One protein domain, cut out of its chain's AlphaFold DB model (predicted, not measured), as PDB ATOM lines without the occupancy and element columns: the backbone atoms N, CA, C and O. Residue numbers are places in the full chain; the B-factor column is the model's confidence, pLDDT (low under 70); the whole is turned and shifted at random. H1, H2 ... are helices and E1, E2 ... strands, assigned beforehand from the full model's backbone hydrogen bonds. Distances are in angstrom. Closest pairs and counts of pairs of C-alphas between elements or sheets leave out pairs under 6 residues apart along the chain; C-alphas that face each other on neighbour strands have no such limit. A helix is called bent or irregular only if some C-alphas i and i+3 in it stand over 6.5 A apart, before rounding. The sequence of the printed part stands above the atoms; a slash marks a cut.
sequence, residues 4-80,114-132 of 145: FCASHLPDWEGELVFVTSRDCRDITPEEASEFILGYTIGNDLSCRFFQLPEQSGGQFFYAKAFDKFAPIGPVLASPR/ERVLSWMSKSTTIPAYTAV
ATOM      1  N   PHE A   4      18.011 -30.023   2.827       86.19
ATOM      2  CA  PHE A   4      17.377 -28.796   2.374       86.19
ATOM      3  C   PHE A   4      15.949 -29.067   1.903       86.19
ATOM      4  O   PHE A   4      15.010 -28.563   2.505       86.19
ATOM      5  N   CYS A   5      15.748 -29.934   0.908       84.50
ATOM      6  CA  CYS A   5      14.404 -30.156   0.369       84.50
ATOM      7  C   CYS A   5      13.453 -30.737   1.425       84.50
ATOM      8  O   CYS A   5      12.281 -30.385   1.453       84.50
ATOM      9  N   ALA A   6      13.959 -31.571   2.343       79.06
ATOM     10  CA  ALA A   6      13.159 -32.112   3.446       79.06
ATOM     11  C   ALA A   6      12.627 -31.031   4.404       79.06
ATOM     12  O   ALA A   6      11.591 -31.229   5.032       79.06
ATOM     13  N   SER A   7      13.316 -29.893   4.507       82.94
ATOM     14  CA  SER A   7      12.922 -28.755   5.345       82.94
ATOM     15  C   SER A   7      12.234 -27.624   4.568       82.94
ATOM     16  O   SER A   7      11.708 -26.708   5.191       82.94
ATOM     17  N   HIS A   8      12.183 -27.697   3.233       82.31
ATOM     18  CA  HIS A   8      11.722 -26.606   2.368       82.31
ATOM     19  C   HIS A   8      10.606 -27.081   1.428       82.31
ATOM     20  O   HIS A   8      10.815 -27.318   0.240       82.31
ATOM     21  N   LEU A   9       9.404 -27.211   1.998       83.31
ATOM     22  CA  LEU A   9       8.155 -27.556   1.302       83.31
ATOM     23  C   LEU A   9       8.248 -28.805   0.399       83.31
ATOM     24  O   LEU A   9       8.010 -28.712  -0.808       83.31
ATOM     25  N   PRO A  10       8.587 -29.979   0.955       89.19
ATOM     26  CA  PRO A  10       8.509 -31.216   0.198       89.19
ATOM     27  C   PRO A  10       7.060 -31.665   0.018       89.19
ATOM     28  O   PRO A  10       6.241 -31.507   0.933       89.19
ATOM     29  N   ASP A  11       6.780 -32.262  -1.134       93.44
ATOM     30  CA  ASP A  11       5.457 -32.744  -1.508       93.44
ATOM     31  C   ASP A  11       5.523 -34.107  -2.208       93.44
ATOM     32  O   ASP A  11       6.549 -34.466  -2.797       93.44
ATOM     33  N   TRP A  12       4.430 -34.858  -2.096       94.88
ATOM     34  CA  TRP A  12       4.246 -36.175  -2.703       94.88
ATOM     35  C   TRP A  12       3.357 -36.068  -3.934       94.88
ATOM     36  O   TRP A  12       2.407 -35.296  -3.941       94.88
ATOM     37  N   GLU A  13       3.628 -36.889  -4.939       97.12
ATOM     38  CA  GLU A  13       2.838 -36.981  -6.163       97.12
ATOM     39  C   GLU A  13       2.805 -38.452  -6.574       97.12
ATOM     40  O   GLU A  13       3.669 -38.916  -7.310       97.12
ATOM     41  N   GLY A  14       1.886 -39.240  -6.007       97.44
ATOM     42  CA  GLY A  14       1.755 -40.645  -6.400       97.44
ATOM     43  C   GLY A  14       1.241 -40.743  -7.829       97.44
ATOM     44  O   GLY A  14       0.217 -40.138  -8.140       97.44
ATOM     45  N   GLU A  15       1.912 -41.520  -8.680       98.25
ATOM     46  CA  GLU A  15       1.599 -41.581 -10.111       98.25
ATOM     47  C   GLU A  15       1.557 -43.010 -10.660       98.25
ATOM     48  O   GLU A  15       2.310 -43.895 -10.230       98.25
ATOM     49  N   LEU A  16       0.714 -43.217 -11.676       98.00
ATOM     50  CA  LEU A  16       0.887 -44.335 -12.600       98.00
ATOM     51  C   LEU A  16       2.107 -44.047 -13.485       98.00
ATOM     52  O   LEU A  16       2.299 -42.933 -13.967       98.00
ATOM     53  N   VAL A  17       2.915 -45.074 -13.720       98.69
ATOM     54  CA  VAL A  17       4.072 -44.999 -14.610       98.69
ATOM     55  C   VAL A  17       3.930 -46.060 -15.684       98.69
ATOM     56  O   VAL A  17       3.662 -47.219 -15.371       98.69
ATOM     57  N   PHE A  18       4.150 -45.698 -16.943       98.69
ATOM     58  CA  PHE A  18       4.359 -46.681 -18.006       98.69
ATOM     59  C   PHE A  18       5.819 -46.671 -18.457       98.69
ATOM     60  O   PHE A  18       6.515 -45.665 -18.327       98.69
ATOM     61  N   VAL A  19       6.294 -47.804 -18.975       98.81
ATOM     62  CA  VAL A  19       7.654 -47.950 -19.514       98.81
ATOM     63  C   VAL A  19       7.564 -48.325 -20.986       98.81
ATOM     64  O   VAL A  19       6.783 -49.211 -21.331       98.81
ATOM     65  N   THR A  20       8.337 -47.685 -21.864       98.81
ATOM     66  CA  THR A  20       8.351 -48.023 -23.296       98.81
ATOM     67  C   THR A  20       9.109 -49.330 -23.564       98.81
ATOM     68  O   THR A  20      10.093 -49.650 -22.900       98.81
ATOM     69  N   SER A  21       8.657 -50.125 -24.533       98.56
ATOM     70  CA  SER A  21       9.268 -51.413 -24.900       98.56
ATOM     71  C   SER A  21      10.355 -51.292 -25.962       98.56
ATOM     72  O   SER A  21      11.266 -52.117 -26.003       98.56
ATOM     73  N   ARG A  22      10.252 -50.275 -26.819       98.62
ATOM     74  CA  ARG A  22      11.149 -49.990 -27.941       98.62
ATOM     75  C   ARG A  22      11.054 -48.513 -28.317       98.62
ATOM     76  O   ARG A  22      10.118 -47.840 -27.885       98.62
ATOM     77  N   ASP A  23      11.993 -48.046 -29.133       98.75
ATOM     78  CA  ASP A  23      11.967 -46.688 -29.674       98.75
ATOM     79  C   ASP A  23      10.667 -46.436 -30.450       98.75
ATOM     80  O   ASP A  23      10.210 -47.295 -31.212       98.75
ATOM     81  N   CYS A  24      10.082 -45.251 -30.283       98.50
ATOM     82  CA  CYS A  24       8.915 -44.838 -31.055       98.50
ATOM     83  C   CYS A  24       8.955 -43.354 -31.414       98.50
ATOM     84  O   CYS A  24       9.581 -42.543 -30.734       98.50
ATOM     85  N   ARG A  25       8.298 -43.001 -32.518       98.69
ATOM     86  CA  ARG A  25       8.201 -41.636 -33.030       98.69
ATOM     87  C   ARG A  25       6.956 -41.517 -33.901       98.69
ATOM     88  O   ARG A  25       6.688 -42.429 -34.674       98.69
ATOM     89  N   ASP A  26       6.259 -40.389 -33.795       98.56
ATOM     90  CA  ASP A  26       5.110 -40.031 -34.632       98.56
ATOM     91  C   ASP A  26       4.002 -41.114 -34.664       98.56
ATOM     92  O   ASP A  26       3.339 -41.294 -35.682       98.56
ATOM     93  N   ILE A  27       3.792 -41.823 -33.544       98.69
ATOM     94  CA  ILE A  27       2.800 -42.910 -33.432       98.69
ATOM     95  C   ILE A  27       1.411 -42.385 -33.059       98.69
ATOM     96  O   ILE A  27       1.272 -41.372 -32.357       98.69
ATOM     97  N   THR A  28       0.364 -43.101 -33.464       98.62
ATOM     98  CA  THR A  28      -1.017 -42.796 -33.063       98.62
ATOM     99  C   THR A  28      -1.335 -43.310 -31.648       98.62
ATOM    100  O   THR A  28      -0.625 -44.173 -31.121       98.62
ATOM    101  N   PRO A  29      -2.397 -42.805 -30.986       97.88
ATOM    102  CA  PRO A  29      -2.854 -43.368 -29.715       97.88
ATOM    103  C   PRO A  29      -3.230 -44.854 -29.809       97.88
ATOM    104  O   PRO A  29      -3.029 -45.594 -28.851       97.88
ATOM    105  N   GLU A  30      -3.748 -45.307 -30.951       97.88
ATOM    106  CA  GLU A  30      -4.123 -46.705 -31.178       97.88
ATOM    107  C   GLU A  30      -2.883 -47.615 -31.222       97.88
ATOM    108  O   GLU A  30      -2.872 -48.685 -30.611       97.88
ATOM    109  N   GLU A  31      -1.813 -47.154 -31.877       98.19
ATOM    110  CA  GLU A  31      -0.529 -47.858 -31.964       98.19
ATOM    111  C   GLU A  31       0.223 -47.862 -30.627       98.19
ATOM    112  O   GLU A  31       0.906 -48.831 -30.296       98.19
ATOM    113  N   ALA A  32       0.089 -46.798 -29.825       98.06
ATOM    114  CA  ALA A  32       0.885 -46.569 -28.618       98.06
ATOM    115  C   ALA A  32       0.862 -47.727 -27.609       98.06
ATOM    116  O   ALA A  32       1.871 -47.977 -26.944       98.06
ATOM    117  N   SER A  33      -0.243 -48.470 -27.524       96.31
ATOM    118  CA  SER A  33      -0.358 -49.625 -26.625       96.31
ATOM    119  C   SER A  33       0.679 -50.728 -26.905       96.31
ATOM    120  O   SER A  33       1.154 -51.377 -25.973       96.31
ATOM    121  N   GLU A  34       1.114 -50.896 -28.159       98.00
ATOM    122  CA  GLU A  34       2.118 -51.890 -28.574       98.00
ATOM    123  C   GLU A  34       3.560 -51.502 -28.202       98.00
ATOM    124  O   GLU A  34       4.490 -52.324 -28.251       98.00
ATOM    125  N   PHE A  35       3.748 -50.235 -27.834       98.62
ATOM    126  CA  PHE A  35       5.020 -49.659 -27.416       98.62
ATOM    127  C   PHE A  35       5.150 -49.580 -25.893       98.62
ATOM    128  O   PHE A  35       6.200 -49.168 -25.408       98.62
ATOM    129  N   ILE A  36       4.143 -50.006 -25.124       98.56
ATOM    130  CA  ILE A  36       4.209 -50.056 -23.660       98.56
ATOM    131  C   ILE A  36       4.709 -51.437 -23.213       98.56
ATOM    132  O   ILE A  36       4.057 -52.459 -23.417       98.56
ATOM    133  N   LEU A  37       5.876 -51.467 -22.567       98.69
ATOM    134  CA  LEU A  37       6.463 -52.660 -21.948       98.69
ATOM    135  C   LEU A  37       5.658 -53.131 -20.737       98.69
ATOM    136  O   LEU A  37       5.548 -54.330 -20.490       98.69
ATOM    137  N   GLY A  38       5.129 -52.188 -19.964       98.50
ATOM    138  CA  GLY A  38       4.392 -52.463 -18.743       98.50
ATOM    139  C   GLY A  38       4.106 -51.203 -17.944       98.50
ATOM    140  O   GLY A  38       4.508 -50.100 -18.321       98.50
ATOM    141  N   TYR A  39       3.425 -51.407 -16.824       98.62
ATOM    142  CA  TYR A  39       3.008 -50.354 -15.909       98.62
ATOM    143  C   TYR A  39       3.570 -50.606 -14.516       98.62
ATOM    144  O   TYR A  39       3.698 -51.746 -14.070       98.62
ATOM    145  N   THR A  40       3.898 -49.542 -13.812       98.38
ATOM    146  CA  THR A  40       4.338 -49.567 -12.421       98.38
ATOM    147  C   THR A  40       3.809 -48.321 -11.717       98.38
ATOM    148  O   THR A  40       3.008 -47.579 -12.285       98.38
ATOM    149  N   ILE A  41       4.216 -48.101 -10.475       98.00
ATOM    150  CA  ILE A  41       3.904 -46.877  -9.741       98.00
ATOM    151  C   ILE A  41       5.178 -46.066  -9.533       98.00
ATOM    152  O   ILE A  41       6.288 -46.607  -9.501       98.00
ATOM    153  N   GLY A  42       5.000 -44.762  -9.394       98.19
ATOM    154  CA  GLY A  42       6.066 -43.822  -9.100       98.19
ATOM    155  C   GLY A  42       5.616 -42.767  -8.101       98.19
ATOM    156  O   GLY A  42       4.438 -42.681  -7.752       98.19
ATOM    157  N   ASN A  43       6.573 -41.977  -7.630       97.62
ATOM    158  CA  ASN A  43       6.289 -40.760  -6.880       97.62
ATOM    159  C   ASN A  43       7.116 -39.615  -7.471       97.62
ATOM    160  O   ASN A  43       8.342 -39.686  -7.401       97.62
ATOM    161  N   ASP A  44       6.476 -38.603  -8.053       97.31
ATOM    162  CA  ASP A  44       7.145 -37.405  -8.583       97.31
ATOM    163  C   ASP A  44       7.385 -36.389  -7.452       97.31
ATOM    164  O   ASP A  44       6.726 -35.348  -7.309       97.31
ATOM    165  N   LEU A  45       8.315 -36.742  -6.560       95.62
ATOM    166  CA  LEU A  45       8.602 -35.929  -5.385       95.62
ATOM    167  C   LEU A  45       9.013 -34.526  -5.813       95.62
ATOM    168  O   LEU A  45       9.849 -34.328  -6.689       95.62
ATOM    169  N   SER A  46       8.446 -33.535  -5.135       94.69
ATOM    170  CA  SER A  46       8.601 -32.140  -5.529       94.69
ATOM    171  C   SER A  46       9.067 -31.299  -4.354       94.69
ATOM    172  O   SER A  46       8.478 -31.327  -3.274       94.69
ATOM    173  N   CYS A  47      10.119 -30.508  -4.554       94.50
ATOM    174  CA  CYS A  47      10.483 -29.440  -3.629       94.50
ATOM    175  C   CYS A  47       9.792 -28.158  -4.090       94.50
ATOM    176  O   CYS A  47      10.302 -27.433  -4.942       94.50
ATOM    177  N   ARG A  48       8.615 -27.883  -3.526       92.69
ATOM    178  CA  ARG A  48       7.726 -26.806  -3.991       92.69
ATOM    179  C   ARG A  48       8.360 -25.431  -3.901       92.69
ATOM    180  O   ARG A  48       8.069 -24.588  -4.737       92.69
ATOM    181  N   PHE A  49       9.279 -25.234  -2.955       92.69
ATOM    182  CA  PHE A  49      10.091 -24.022  -2.883       92.69
ATOM    183  C   PHE A  49      10.803 -23.739  -4.215       92.69
ATOM    184  O   PHE A  49      10.662 -22.653  -4.762       92.69
ATOM    185  N   PHE A  50      11.495 -24.730  -4.782       93.31
ATOM    186  CA  PHE A  50      12.201 -24.579  -6.058       93.31
ATOM    187  C   PHE A  50      11.285 -24.620  -7.282       93.31
ATOM    188  O   PHE A  50      11.757 -24.381  -8.385       93.31
ATOM    189  N   GLN A  51      10.001 -24.934  -7.117       93.00
ATOM    190  CA  GLN A  51       9.031 -24.890  -8.210       93.00
ATOM    191  C   GLN A  51       8.441 -23.486  -8.404       93.00
ATOM    192  O   GLN A  51       7.836 -23.216  -9.441       93.00
ATOM    193  N   LEU A  52       8.609 -22.597  -7.417       91.62
ATOM    194  CA  LEU A  52       8.171 -21.209  -7.506       91.62
ATOM    195  C   LEU A  52       8.876 -20.494  -8.675       91.62
ATOM    196  O   LEU A  52      10.091 -20.668  -8.843       91.62
ATOM    197  N   PRO A  53       8.163 -19.671  -9.469       91.69
ATOM    198  CA  PRO A  53       8.737 -18.998 -10.633       91.69
ATOM    199  C   PRO A  53      10.007 -18.199 -10.330       91.69
ATOM    200  O   PRO A  53      10.927 -18.184 -11.144       91.69
ATOM    201  N   GLU A  54      10.091 -17.593  -9.148       93.81
ATOM    202  CA  GLU A  54      11.239 -16.799  -8.708       93.81
ATOM    203  C   GLU A  54      12.497 -17.650  -8.484       93.81
ATOM    204  O   GLU A  54      13.605 -17.122  -8.523       93.81
ATOM    205  N   GLN A  55      12.339 -18.956  -8.242       92.31
ATOM    206  CA  GLN A  55      13.443 -19.876  -7.963       92.31
ATOM    207  C   GLN A  55      13.914 -20.642  -9.206       92.31
ATOM    208  O   GLN A  55      15.089 -20.998  -9.287       92.31
ATOM    209  N   SER A  56      13.026 -20.907 -10.169       92.06
ATOM    210  CA  SER A  56      13.331 -21.753 -11.336       92.06
ATOM    211  C   SER A  56      13.028 -21.131 -12.698       92.06
ATOM    212  O   SER A  56      13.137 -21.812 -13.719       92.06
ATOM    213  N   GLY A  57      12.603 -19.866 -12.749       91.69
ATOM    214  CA  GLY A  57      12.166 -19.227 -13.994       91.69
ATOM    215  C   GLY A  57      10.887 -19.851 -14.567       91.69
ATOM    216  O   GLY A  57      10.693 -19.872 -15.781       91.69
ATOM    217  N   GLY A  58      10.040 -20.421 -13.704       89.75
ATOM    218  CA  GLY A  58       8.787 -21.083 -14.085       89.75
ATOM    219  C   GLY A  58       8.952 -22.506 -14.628       89.75
ATOM    220  O   GLY A  58       7.982 -23.083 -15.111       89.75
ATOM    221  N   GLN A  59      10.153 -23.088 -14.560       93.62
ATOM    222  CA  GLN A  59      10.416 -24.463 -14.993       93.62
ATOM    223  C   GLN A  59      10.346 -25.436 -13.814       93.62
ATOM    224  O   GLN A  59      10.874 -25.171 -12.737       93.62
ATOM    225  N   PHE A  60       9.718 -26.597 -14.001       93.94
ATOM    226  CA  PHE A  60       9.498 -27.537 -12.890       93.94
ATOM    227  C   PHE A  60      10.612 -28.574 -12.732       93.94
ATOM    228  O   PHE A  60      10.758 -29.140 -11.652       93.94
ATOM    229  N   PHE A  61      11.428 -28.783 -13.770       93.31
ATOM    230  CA  PHE A  61      12.478 -29.805 -13.789       93.31
ATOM    231  C   PHE A  61      13.393 -29.740 -12.559       93.31
ATOM    232  O   PHE A  61      13.567 -30.734 -11.858       93.31
ATOM    233  N   TYR A  62      13.928 -28.555 -12.246       92.12
ATOM    234  CA  TYR A  62      14.876 -28.398 -11.143       92.12
ATOM    235  C   TYR A  62      14.274 -28.778  -9.780       92.12
ATOM    236  O   TYR A  62      14.964 -29.332  -8.933       92.12
ATOM    237  N   ALA A  63      12.973 -28.554  -9.584       94.06
ATOM    238  CA  ALA A  63      12.280 -28.863  -8.336       94.06
ATOM    239  C   ALA A  63      12.040 -30.368  -8.106       94.06
ATOM    240  O   ALA A  63      11.706 -30.762  -6.984       94.06
ATOM    241  N   LYS A  64      12.200 -31.183  -9.158       94.81
ATOM    242  CA  LYS A  64      11.818 -32.604  -9.228       94.81
ATOM    243  C   LYS A  64      12.994 -33.543  -9.539       94.81
ATOM    244  O   LYS A  64      12.890 -34.753  -9.388       94.81
ATOM    245  N   ALA A  65      14.149 -33.001  -9.930       93.31
ATOM    246  CA  ALA A  65      15.289 -33.777 -10.429       93.31
ATOM    247  C   ALA A  65      16.392 -34.068  -9.388       93.31
ATOM    248  O   ALA A  65      17.500 -34.458  -9.755       93.31
ATOM    249  N   PHE A  66      16.137 -33.868  -8.091       93.19
ATOM    250  CA  PHE A  66      17.133 -34.161  -7.054       93.19
ATOM    251  C   PHE A  66      17.331 -35.671  -6.851       93.19
ATOM    252  O   PHE A  66      16.443 -36.485  -7.114       93.19
ATOM    253  N   ASP A  67      18.479 -36.061  -6.291       93.94
ATOM    254  CA  ASP A  67      18.762 -37.460  -5.969       93.94
ATOM    255  C   ASP A  67      17.614 -38.115  -5.185       93.94
ATOM    256  O   ASP A  67      17.247 -37.683  -4.082       93.94
ATOM    257  N   LYS A  68      17.116 -39.232  -5.733       92.69
ATOM    258  CA  LYS A  68      16.023 -40.056  -5.182       92.69
ATOM    259  C   LYS A  68      14.630 -39.404  -5.232       92.69
ATOM    260  O   LYS A  68      13.763 -39.843  -4.481       92.69
ATOM    261  N   PHE A  69      14.401 -38.395  -6.078       95.12
ATOM    262  CA  PHE A  69      13.080 -37.756  -6.233       95.12
ATOM    263  C   PHE A  69      12.120 -38.487  -7.174       95.12
ATOM    264  O   PHE A  69      10.932 -38.210  -7.142       95.12
ATOM    265  N   ALA A  70      12.605 -39.476  -7.924       96.44
ATOM    266  CA  ALA A  70      11.777 -40.316  -8.784       96.44
ATOM    267  C   ALA A  70      11.870 -41.805  -8.391       96.44
ATOM    268  O   ALA A  70      12.406 -42.611  -9.157       96.44
ATOM    269  N   PRO A  71      11.434 -42.218  -7.181       97.38
ATOM    270  CA  PRO A  71      11.286 -43.638  -6.883       97.38
ATOM    271  C   PRO A  71      10.225 -44.256  -7.806       97.38
ATOM    272  O   PRO A  71       9.114 -43.742  -7.919       97.38
ATOM    273  N   ILE A  72      10.579 -45.368  -8.449       98.25
ATOM    274  CA  ILE A  72       9.732 -46.125  -9.380       98.25
ATOM    275  C   ILE A  72       9.827 -47.609  -9.007       98.25
ATOM    276  O   ILE A  72      10.914 -48.096  -8.688       98.25
ATOM    277  N   GLY A  73       8.707 -48.332  -9.046       97.81
ATOM    278  CA  GLY A  73       8.648 -49.764  -8.735       97.81
ATOM    279  C   GLY A  73       7.576 -50.099  -7.691       97.81
ATOM    280  O   GLY A  73       6.636 -49.336  -7.522       97.81
ATOM    281  N   PRO A  74       7.672 -51.235  -6.970       97.06
ATOM    282  CA  PRO A  74       8.750 -52.227  -7.017       97.06
ATOM    283  C   PRO A  74       8.614 -53.240  -8.164       97.06
ATOM    284  O   PRO A  74       9.551 -53.987  -8.428       97.06
ATOM    285  N   VAL A  75       7.459 -53.298  -8.830       97.81
ATOM    286  CA  VAL A  75       7.151 -54.307  -9.855       97.81
ATOM    287  C   VAL A  75       6.698 -53.626 -11.136       97.81
ATOM    288  O   VAL A  75       5.880 -52.708 -11.095       97.81
ATOM    289  N   LEU A  76       7.189 -54.118 -12.273       98.44
ATOM    290  CA  LEU A  76       6.655 -53.787 -13.588       98.44
ATOM    291  C   LEU A  76       5.584 -54.820 -13.963       98.44
ATOM    292  O   LEU A  76       5.888 -55.966 -14.294       98.44
ATOM    293  N   ALA A  77       4.319 -54.427 -13.867       98.00
ATOM    294  CA  ALA A  77       3.192 -55.254 -14.262       98.00
ATOM    295  C   ALA A  77       3.081 -55.306 -15.789       98.00
ATOM    296  O   ALA A  77       3.138 -54.278 -16.468       98.00
ATOM    297  N   SER A  78       2.870 -56.507 -16.335       97.88
ATOM    298  CA  SER A  78       2.643 -56.658 -17.776       97.88
ATOM    299  C   SER A  78       1.393 -55.880 -18.227       97.88
ATOM    300  O   SER A  78       0.419 -55.818 -17.461       97.88
ATOM    301  N   PRO A  79       1.348 -55.368 -19.474       97.44
ATOM    302  CA  PRO A  79       0.179 -54.662 -19.993       97.44
ATOM    303  C   PRO A  79      -1.095 -55.501 -19.885       97.44
ATOM    304  O   PRO A  79      -2.124 -55.026 -19.413       97.44
ATOM    305  N   ARG A  80      -1.008 -56.801 -20.196       96.44
ATOM    306  CA  ARG A  80      -2.133 -57.741 -20.078       96.44
ATOM    307  C   ARG A  80      -2.692 -57.820 -18.655       96.44
ATOM    308  O   ARG A  80      -3.904 -57.943 -18.491       96.44
ATOM    309  N   GLU A 114      -1.585 -44.135 -23.436       97.88
ATOM    310  CA  GLU A 114      -1.510 -44.237 -24.891       97.88
ATOM    311  C   GLU A 114      -1.552 -42.852 -25.564       97.88
ATOM    312  O   GLU A 114      -0.779 -42.558 -26.479       97.88
ATOM    313  N   ARG A 115      -2.403 -41.950 -25.055       98.25
ATOM    314  CA  ARG A 115      -2.498 -40.564 -25.533       98.25
ATOM    315  C   ARG A 115      -1.268 -39.747 -25.147       98.25
ATOM    316  O   ARG A 115      -0.817 -38.936 -25.954       98.25
ATOM    317  N   VAL A 116      -0.732 -39.959 -23.943       98.44
ATOM    318  CA  VAL A 116       0.503 -39.309 -23.475       98.44
ATOM    319  C   VAL A 116       1.677 -39.703 -24.372       98.44
ATOM    320  O   VAL A 116       2.353 -38.822 -24.902       98.44
ATOM    321  N   LEU A 117       1.876 -41.002 -24.618       98.69
ATOM    322  CA  LEU A 117       2.980 -41.490 -25.444       98.69
ATOM    323  C   LEU A 117       2.876 -41.009 -26.897       98.69
ATOM    324  O   LEU A 117       3.855 -40.496 -27.438       98.69
ATOM    325  N   SER A 118       1.689 -41.107 -27.509       98.69
ATOM    326  CA  SER A 118       1.460 -40.574 -28.858       98.69
ATOM    327  C   SER A 118       1.797 -39.082 -28.928       98.69
ATOM    328  O   SER A 118       2.522 -38.654 -29.828       98.69
ATOM    329  N   TRP A 119       1.359 -38.291 -27.941       98.44
ATOM    330  CA  TRP A 119       1.662 -36.863 -27.889       98.44
ATOM    331  C   TRP A 119       3.161 -36.575 -27.756       98.44
ATOM    332  O   TRP A 119       3.686 -35.765 -28.517       98.44
ATOM    333  N   MET A 120       3.850 -37.256 -26.834       98.12
ATOM    334  CA  MET A 120       5.299 -37.128 -26.642       98.12
ATOM    335  C   MET A 120       6.079 -37.471 -27.913       98.12
ATOM    336  O   MET A 120       7.083 -36.831 -28.205       98.12
ATOM    337  N   SER A 121       5.611 -38.457 -28.679       98.62
ATOM    338  CA  SER A 121       6.308 -38.958 -29.865       98.62
ATOM    339  C   SER A 121       6.281 -38.007 -31.072       98.62
ATOM    340  O   SER A 121       6.990 -38.239 -32.053       98.62
ATOM    341  N   LYS A 122       5.483 -36.930 -31.031       98.44
ATOM    342  CA  LYS A 122       5.342 -35.993 -32.152       98.44
ATOM    343  C   LYS A 122       6.661 -35.287 -32.436       98.44
ATOM    344  O   LYS A 122       7.146 -34.485 -31.639       98.44
ATOM    345  N   SER A 123       7.235 -35.585 -33.596       97.88
ATOM    346  CA  SER A 123       8.541 -35.110 -34.057       97.88
ATOM    347  C   SER A 123       9.713 -35.434 -33.122       97.88
ATOM    348  O   SER A 123      10.804 -34.899 -33.311       97.88
ATOM    349  N   THR A 124       9.514 -36.336 -32.158       98.31
ATOM    350  CA  THR A 124      10.484 -36.666 -31.109       98.31
ATOM    351  C   THR A 124      10.567 -38.176 -30.959       98.31
ATOM    352  O   THR A 124       9.565 -38.837 -30.703       98.31
ATOM    353  N   THR A 125      11.765 -38.739 -31.111       98.69
ATOM    354  CA  THR A 125      11.977 -40.156 -30.802       98.69
ATOM    355  C   THR A 125      11.974 -40.345 -29.290       98.69
ATOM    356  O   THR A 125      12.791 -39.741 -28.596       98.69
ATOM    357  N   ILE A 126      11.084 -41.197 -28.790       98.75
ATOM    358  CA  ILE A 126      11.071 -41.652 -27.402       98.75
ATOM    359  C   ILE A 126      11.879 -42.950 -27.331       98.75
ATOM    360  O   ILE A 126      11.483 -43.920 -27.978       98.75
ATOM    361  N   PRO A 127      13.004 -42.991 -26.592       98.75
ATOM    362  CA  PRO A 127      13.836 -44.187 -26.504       98.75
ATOM    363  C   PRO A 127      13.124 -45.369 -25.839       98.75
ATOM    364  O   PRO A 127      12.235 -45.189 -24.997       98.75
ATOM    365  N   ALA A 128      13.569 -46.581 -26.154       98.62
ATOM    366  CA  ALA A 128      13.215 -47.798 -25.441       98.62
ATOM    367  C   ALA A 128      13.504 -47.666 -23.937       98.62
ATOM    368  O   ALA A 128      14.485 -47.044 -23.526       98.62
ATOM    369  N   TYR A 129      12.657 -48.289 -23.118       98.56
ATOM    370  CA  TYR A 129      12.762 -48.311 -21.657       98.56
ATOM    371  C   TYR A 129      12.644 -46.942 -20.974       98.56
ATOM    372  O   TYR A 129      12.974 -46.804 -19.796       98.56
ATOM    373  N   THR A 130      12.108 -45.943 -21.676       98.75
ATOM    374  CA  THR A 130      11.731 -44.660 -21.081       98.75
ATOM    375  C   THR A 130      10.578 -44.885 -20.108       98.75
ATOM    376  O   THR A 130       9.528 -45.393 -20.501       98.75
ATOM    377  N   ALA A 131      10.765 -44.500 -18.846       98.62
ATOM    378  CA  ALA A 131       9.705 -44.472 -17.845       98.62
ATOM    379  C   ALA A 131       9.020 -43.102 -17.851       98.62
ATOM    380  O   ALA A 131       9.691 -42.071 -17.815       98.62
ATOM    381  N   VAL A 132       7.692 -43.098 -17.888       98.62
ATOM    382  CA  VAL A 132       6.884 -41.880 -17.970       98.62
ATOM    383  C   VAL A 132       5.884 -41.855 -16.826       98.62
ATOM    384  O   VAL A 132       5.017 -42.723 -16.732       98.62
TER     385      VAL A 132
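This is residues 4 to 80 and 114 to 132 of the 145 residues of the protein "Fumarylacetoacetase" of Aspergillus candidus (UniProt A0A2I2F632). A narrow, bent three-stranded sheet, E1, E2 and E3, forms a bridge between two separate groups of short helices. At one end H2 and H6 meet crosswise beside the long stretch 121 to 132, which folds back to E1; beyond the other end lie H1, H3, H4 and H5, with an open gap between H3, H4 and H5 and H6. The printed part has 96 residues, with six named helices and three named strands in the order H1 E1 H2 E2 H3 H4 H5 E3 H6. The sheet's order is E1, E2, E3, antiparallel throughout, and the class is mixed, helices and strands. The whole is only just loose, close to compact, with a radius of gyration of the C-alphas of 15.4 A and spans of 43 by 31 by 17 A.

H1, residues 4 to 7, begins at C-alpha 4 (17.377, -28.796, 2.374). E1, residues 14 to 20, is 19.6 A long. H2, residues 29 to 35, is 10.3 A long and only just irregular: C-alphas 30 and 33 are 6.6 A apart. E2, residues 36 to 43, is 19.3 A long and bends by 55 degrees at residue 39. H3, H4 and H5 are residues 48 to 51, 53 to 56 and 61 to 64. E3, residues 72 to 77, is 12.2 A long. H6, residues 114 to 120, is 10.0 A long and ends at C-alpha 120 (5.299, -37.128, -26.642).

E1 and E2 are antiparallel at 154 degrees, with N 17 and O 40 at 2.9 A, within hydrogen-bond range. E2 and E3 are antiparallel at 147 degrees, with N 77 and O 39 at 2.8 A, also within range. The sheet is only just strongly twisted, its C-alphas up to 4.3 A off the best plane. H2 only grazes the sheet with residues 32 to 35, and H6 with residues 114 to 117. H2 and H6 touch, about perpendicular at 90 degrees; their closest C-alphas, of Ala 32 and Glu 114, are 5.0 A apart. Residues 18 to 19 of E1 pair antiparallel with residues 131 to 132. Residues 10 to 11 pair antiparallel with residues 46 to 47. H3 and H5 touch, the closest C-alphas being those of Phe 50 and Ala 63 at 4.9 A. H4 is close to H3 but not clearly touching, the closest C-alphas being those of Phe 50 and Ser 56 at 6.1 A. H1 touches no helix, and H1, H3, H4 and H5 are not on the sheet. In H6 every O i to N i+4 pair is within range; in H2 0 of 3 are, beside 3 of 4 O i to N i+3 pairs, and the other helices are too short for an O i to N i+4 pair.

The two C-alphas farthest apart, of Glu 54 and Arg 80, are 44.5 A apart. Residues 81 to 113 are not printed, and C-alphas 80 and 114 are 14.3 A apart across this cut. Of the links that are printed whole, none is long. The mean pLDDT of the printed part is 95.8, and no printed residue is under 70.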